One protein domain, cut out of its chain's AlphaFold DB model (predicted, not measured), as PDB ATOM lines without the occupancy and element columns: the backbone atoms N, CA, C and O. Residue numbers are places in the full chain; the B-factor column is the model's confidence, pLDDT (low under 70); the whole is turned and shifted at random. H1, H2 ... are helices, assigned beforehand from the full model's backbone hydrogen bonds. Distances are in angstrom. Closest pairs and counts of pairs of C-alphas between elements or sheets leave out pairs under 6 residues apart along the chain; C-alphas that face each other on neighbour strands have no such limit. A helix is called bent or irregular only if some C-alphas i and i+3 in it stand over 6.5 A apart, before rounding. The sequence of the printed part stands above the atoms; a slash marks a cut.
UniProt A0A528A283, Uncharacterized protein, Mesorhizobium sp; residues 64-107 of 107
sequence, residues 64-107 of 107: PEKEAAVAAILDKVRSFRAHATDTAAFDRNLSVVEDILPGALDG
ATOM      1  N   PRO A  64      -0.112  32.547 -47.331       70.31
ATOM      2  CA  PRO A  64       0.469  31.362 -47.975       70.31
ATOM      3  C   PRO A  64       1.731  30.849 -47.257       70.31
ATOM      4  O   PRO A  64       1.981  29.650 -47.189       70.31
ATOM      5  N   GLU A  65       2.489  31.739 -46.615       72.50
ATOM      6  CA  GLU A  65       3.625  31.372 -45.757       72.50
ATOM      7  C   GLU A  65       3.211  30.533 -44.537       72.50
ATOM      8  O   GLU A  65       3.921  29.615 -44.129       72.50
ATOM      9  N   LYS A  66       2.049  30.833 -43.948       73.25
ATOM     10  CA  LYS A  66       1.502  30.085 -42.812       73.25
ATOM     11  C   LYS A  66       0.956  28.728 -43.256       73.25
ATOM     12  O   LYS A  66       1.094  27.771 -42.506       73.25
ATOM     13  N   GLU A  67       0.396  28.628 -44.460       75.06
ATOM     14  CA  GLU A  67      -0.026  27.347 -45.047       75.06
ATOM     15  C   GLU A  67       1.185  26.441 -45.314       75.06
ATOM     16  O   GLU A  67       1.213  25.293 -44.868       75.06
ATOM     17  N   ALA A  68       2.247  26.985 -45.917       76.88
ATOM     18  CA  ALA A  68       3.497  26.258 -46.142       76.88
ATOM     19  C   ALA A  68       4.162  25.800 -44.829       76.88
ATOM     20  O   ALA A  68       4.668  24.680 -44.739       76.88
ATOM     21  N   ALA A  69       4.132  26.636 -43.785       79.75
ATOM     22  CA  ALA A  69       4.646  26.268 -42.468       79.75
ATOM     23  C   ALA A  69       3.862  25.104 -41.845       79.75
ATOM     24  O   ALA A  69       4.456  24.210 -41.244       79.75
ATOM     25  N   VAL A  70       2.538  25.084 -42.009       80.25
ATOM     26  CA  VAL A  70       1.694  23.981 -41.539       80.25
ATOM     27  C   VAL A  70       1.996  22.693 -42.307       80.25
ATOM     28  O   VAL A  70       2.178  21.656 -41.673       80.25
ATOM     29  N   ALA A  71       2.146  22.754 -43.632       82.50
ATOM     30  CA  ALA A  71       2.538  21.594 -44.435       82.50
ATOM     31  C   ALA A  71       3.899  21.022 -43.993       82.50
ATOM     32  O   ALA A  71       4.032  19.817 -43.784       82.50
ATOM     33  N   ALA A  72       4.889  21.887 -43.745       84.69
ATOM     34  CA  ALA A  72       6.196  21.473 -43.234       84.69
ATOM     35  C   ALA A  72       6.114  20.833 -41.835       84.69
ATOM     36  O   ALA A  72       6.845  19.888 -41.530       84.69
ATOM     37  N   ILE A  73       5.219  21.327 -40.970       85.75
ATOM     38  CA  ILE A  73       4.972  20.731 -39.652       85.75
ATOM     39  C   ILE A  73       4.345  19.342 -39.800       85.75
ATOM     40  O   ILE A  73       4.796  18.421 -39.124       85.75
ATOM     41  N   LEU A  74       3.355  19.163 -40.676       85.44
ATOM     42  CA  LEU A  74       2.715  17.861 -40.899       85.44
ATOM     43  C   LEU A  74       3.684  16.829 -41.465       85.44
ATOM     44  O   LEU A  74       3.696  15.690 -41.000       85.44
ATOM     45  N   ASP A  75       4.535  17.224 -42.408       85.44
ATOM     46  CA  ASP A  75       5.557  16.337 -42.967       85.44
ATOM     47  C   ASP A  75       6.557  15.899 -41.884       85.44
ATOM     48  O   ASP A  75       6.873  14.716 -41.712       85.44
ATOM     49  N   LYS A  76       6.952  16.840 -41.021       85.94
ATOM     50  CA  LYS A  76       7.778  16.535 -39.851       85.94
ATOM     51  C   LYS A  76       7.056  15.638 -38.845       85.94
ATOM     52  O   LYS A  76       7.678  14.729 -38.303       85.94
ATOM     53  N   VAL A  77       5.761  15.837 -38.610       86.00
ATOM     54  CA  VAL A  77       4.949  14.947 -37.768       86.00
ATOM     55  C   VAL A  77       4.928  13.541 -38.365       86.00
ATOM     56  O   VAL A  77       5.227  12.583 -37.657       86.00
ATOM     57  N   ARG A  78       4.709  13.407 -39.673       84.69
ATOM     58  CA  ARG A  78       4.727  12.126 -40.391       84.69
ATOM     59  C   ARG A  78       6.077  11.409 -40.270       84.69
ATOM     60  O   ARG A  78       6.098  10.189 -40.128       84.69
ATOM     61  N   SER A  79       7.189  12.147 -40.208       83.88
ATOM     62  CA  SER A  79       8.523  11.581 -39.940       83.88
ATOM     63  C   SER A  79       8.648  10.936 -38.546       83.88
ATOM     64  O   SER A  79       9.336   9.928 -38.386       83.88
ATOM     65  N   PHE A  80       7.915  11.439 -37.542       85.31
ATOM     66  CA  PHE A  80       7.895  10.864 -36.192       85.31
ATOM     67  C   PHE A  80       7.098   9.564 -36.083       85.31
ATOM     68  O   PHE A  80       7.234   8.863 -35.078       85.31
ATOM     69  N   ARG A  81       6.340   9.179 -37.118       84.44
ATOM     70  CA  ARG A  81       5.652   7.881 -37.182       84.44
ATOM     71  C   ARG A  81       6.604   6.710 -36.927       84.44
ATOM     72  O   ARG A  81       6.221   5.755 -36.263       84.44
ATOM     73  N   ALA A  82       7.853   6.802 -37.392       84.31
ATOM     74  CA  ALA A  82       8.879   5.775 -37.181       84.31
ATOM     75  C   ALA A  82       9.307   5.611 -35.708       84.31
ATOM     76  O   ALA A  82       9.879   4.589 -35.341       84.31
ATOM     77  N   HIS A  83       9.024   6.607 -34.866       84.00
ATOM     78  CA  HIS A  83       9.351   6.621 -33.440       84.00
ATOM     79  C   HIS A  83       8.126   6.391 -32.541       84.00
ATOM     80  O   HIS A  83       8.260   6.364 -31.317       84.00
ATOM     81  N   ALA A  84       6.934   6.233 -33.121       82.31
ATOM     82  CA  ALA A  84       5.706   6.025 -32.369       82.31
ATOM     83  C   ALA A  84       5.620   4.586 -31.836       82.31
ATOM     84  O   ALA A  84       5.781   3.620 -32.580       82.31
ATOM     85  N   THR A  85       5.315   4.442 -30.544       85.75
ATOM     86  CA  THR A  85       5.076   3.135 -29.903       85.75
ATOM     87  C   THR A  85       3.769   2.492 -30.379       85.75
ATOM     88  O   THR A  85       3.690   1.273 -30.482       85.75
ATOM     89  N   ASP A  86       2.760   3.309 -30.694       88.31
ATOM     90  CA  ASP A  86       1.484   2.885 -31.278       88.31
ATOM     91  C   ASP A  86       1.238   3.653 -32.583       88.31
ATOM     92  O   ASP A  86       0.788   4.803 -32.593       88.31
ATOM     93  N   THR A  87       1.553   3.002 -33.700       85.25
ATOM     94  CA  THR A  87       1.404   3.563 -35.047       85.25
ATOM     95  C   THR A  87      -0.061   3.695 -35.469       85.25
ATOM     96  O   THR A  87      -0.401   4.615 -36.205       85.25
ATOM     97  N   ALA A  88      -0.959   2.846 -34.958       83.88
ATOM     98  CA  ALA A  88      -2.378   2.875 -35.306       83.88
ATOM     99  C   ALA A  88      -3.135   3.997 -34.577       83.88
ATOM    100  O   ALA A  88      -4.083   4.572 -35.116       83.88
ATOM    101  N   ALA A  89      -2.757   4.315 -33.336       86.19
ATOM    102  CA  ALA A  89      -3.237   5.524 -32.668       86.19
ATOM    103  C   ALA A  89      -2.643   6.788 -33.302       86.19
ATOM    104  O   ALA A  89      -3.354   7.776 -33.469       86.19
ATOM    105  N   PHE A  90      -1.367   6.749 -33.689       87.62
ATOM    106  CA  PHE A  90      -0.710   7.858 -34.373       87.62
ATOM    107  C   PHE A  90      -1.424   8.227 -35.684       87.62
ATOM    108  O   PHE A  90      -1.823   9.377 -35.850       87.62
ATOM    109  N   ASP A  91      -1.667   7.249 -36.561       85.75
ATOM    110  CA  ASP A  91      -2.300   7.479 -37.867       85.75
ATOM    111  C   ASP A  91      -3.744   8.007 -37.722       85.75
ATOM    112  O   ASP A  91      -4.153   8.913 -38.446       85.75
ATOM    113  N   ARG A  92      -4.505   7.520 -36.727       88.75
ATOM    114  CA  ARG A  92      -5.853   8.038 -36.418       88.75
ATOM    115  C   ARG A  92      -5.832   9.498 -35.970       88.75
ATOM    116  O   ARG A  92      -6.659  10.283 -36.421       88.75
ATOM    117  N   ASN A  93      -4.900   9.862 -35.092       85.00
ATOM    118  CA  ASN A  93      -4.768  11.243 -34.627       85.00
ATOM    119  C   ASN A  93      -4.282  12.171 -35.747       85.00
ATOM    120  O   ASN A  93      -4.754  13.300 -35.838       85.00
ATOM    121  N   LEU A  94      -3.382  11.696 -36.614       86.69
ATOM    122  CA  LEU A  94      -2.920  12.458 -37.771       86.69
ATOM    123  C   LEU A  94      -4.067  12.730 -38.753       86.69
ATOM    124  O   LEU A  94      -4.236  13.872 -39.163       86.69
ATOM    125  N   SER A  95      -4.908  11.730 -39.032       83.25
ATOM    126  CA  SER A  95      -6.107  11.895 -39.868       83.25
ATOM    127  C   SER A  95      -7.062  12.952 -39.310       83.25
ATOM    128  O   SER A  95      -7.578  13.765 -40.062       83.25
ATOM    129  N   VAL A  96      -7.265  12.997 -37.987       85.25
ATOM    130  CA  VAL A  96      -8.112  14.025 -37.351       85.25
ATOM    131  C   VAL A  96      -7.511  15.423 -37.506       85.25
ATOM    132  O   VAL A  96      -8.239  16.389 -37.713       85.25
ATOM    133  N   VAL A  97      -6.187  15.555 -37.405       83.62
ATOM    134  CA  VAL A  97      -5.504  16.841 -37.615       83.62
ATOM    135  C   VAL A  97      -5.624  17.287 -39.073       83.62
ATOM    136  O   VAL A  97      -5.895  18.462 -39.314       83.62
ATOM    137  N   GLU A  98      -5.471  16.360 -40.021       80.56
ATOM    138  CA  GLU A  98      -5.641  16.607 -41.458       80.56
ATOM    139  C   GLU A  98      -7.092  16.995 -41.808       80.56
ATOM    140  O   GLU A  98      -7.283  17.943 -42.562       80.56
ATOM    141  N   ASP A  99      -8.100  16.371 -41.190       78.25
ATOM    142  CA  ASP A  99      -9.526  16.695 -41.391       78.25
ATOM    143  C   ASP A  99      -9.935  18.063 -40.810       78.25
ATOM    144  O   ASP A  99     -10.858  18.715 -41.302       78.25
ATOM    145  N   ILE A 100      -9.290  18.500 -39.722       76.12
ATOM    146  CA  ILE A 100      -9.574  19.790 -39.065       76.12
ATOM    147  C   ILE A 100      -8.889  20.949 -39.795       76.12
ATOM    148  O   ILE A 100      -9.313  22.105 -39.677       76.12
ATOM    149  N   LEU A 101      -7.830  20.661 -40.550       71.00
ATOM    150  CA  LEU A 101      -7.175  21.660 -41.370       71.00
ATOM    151  C   LEU A 101      -8.110  22.066 -42.516       71.00
ATOM    152  O   LEU A 101      -8.546  21.211 -43.285       71.00
ATOM    153  N   PRO A 102      -8.444  23.364 -42.661       62.75
ATOM    154  CA  PRO A 102      -9.186  23.816 -43.831       62.75
ATOM    155  C   PRO A 102      -8.381  23.403 -45.063       62.75
ATOM    156  O   PRO A 102      -7.183  23.665 -45.064       62.75
ATOM    157  N   GLY A 103      -9.021  22.733 -46.033       57.91
ATOM    158  CA  GLY A 103      -8.416  22.047 -47.189       57.91
ATOM    159  C   GLY A 103      -7.376  22.861 -47.965       57.91
ATOM    160  O   GLY A 103      -7.642  23.358 -49.052       57.91
ATOM    161  N   ALA A 104      -6.191  22.993 -47.376       52.78
ATOM    162  CA  ALA A 104      -5.035  23.751 -47.842       52.78
ATOM    163  C   ALA A 104      -3.915  22.812 -48.311       52.78
ATOM    164  O   ALA A 104      -2.809  23.256 -48.600       52.78
ATOM    165  N   LEU A 105      -4.193  21.505 -48.350       52.81
ATOM    166  CA  LEU A 105      -3.275  20.481 -48.844       52.81
ATOM    167  C   LEU A 105      -3.543  20.096 -50.305       52.81
ATOM    168  O   LEU A 105      -2.713  19.410 -50.892       52.81
ATOM    169  N   ASP A 106      -4.627  20.595 -50.904       46.22
ATOM    170  CA  ASP A 106      -4.885  20.463 -52.337       46.22
ATOM    171  C   ASP A 106      -4.384  21.724 -53.058       46.22
ATOM    172  O   ASP A 106      -5.142  22.655 -53.346       46.22
ATOM    173  N   GLY A 107      -3.067  21.764 -53.272       43.94
ATOM    174  CA  GLY A 107      -2.407  22.614 -54.267       43.94
ATOM    175  C   GLY A 107      -2.239  21.873 -55.584       43.94
ATOM    176  O   GLY A 107      -1.862  20.682 -55.534       43.94
TER     177      GLY A 107
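AT A GLANCE: This is residues 64 to 107 of the 107 residues of an uncharacterized protein of Mesorhizobium sp (UniProt A0A528A283). Two helices make a narrow, open U with unequal arms: the longer H1 runs one way, a tight turn closes one end, and the shorter H2 runs back almost parallel to its line. The arms meet just at the turn and leave a gap along their length, and an unnamed tail, residues 101 to 107, turns aside after H2. The printed part has 44 residues with two named helices, H1 then H2, and no named strand; the class is all helix. It is only just loose, close to compact, with a radius of gyration of the C-alphas of 11.2 A, and its outline is only just elongated, spanning 34 by 17 by 13 A.

HOW THE PARTS SIT: H1, residues 64 to 83, and H2, residues 87 to 100, run opposite ways at a shallow tilt of 12 degrees. Their centres are 13.0 A apart. They only just touch, and only at the corner by their link, with 3 pairs of C-alphas within 8 A. The closest C-alphas, those of Arg 81 and Thr 87, are 6.4 A apart. H1 takes part with residue 81 alone, and H2 with residues 87 to 91 alone. In H2 every O i to N i+4 pair is within hydrogen-bond range; in H1, 13 of 16 are.

IN THESE COORDINATES: H1 begins at C-alpha 64, (0.469, 31.362, -47.975), and measures 30.0 A to C-alpha 83, (9.351, 6.621, -33.440). It is neither bent nor irregular, but only just: C-alphas 79 and 82 are 6.4 A apart. H2 measures 20.0 A from C-alpha 87 to C-alpha 100, (-9.574, 19.790, -39.065).

THE WHOLE: The two C-alphas farthest apart, those of Pro 64 and Thr 85, are 33.8 A apart. Residues 82 to 89, of which 87 to 89 belong to H2, stand free. The printed part has no cut, and the link from H1 to H2 is tight. Mean pLDDT of the printed part is 78.4; residues 102 to 107 are under 70.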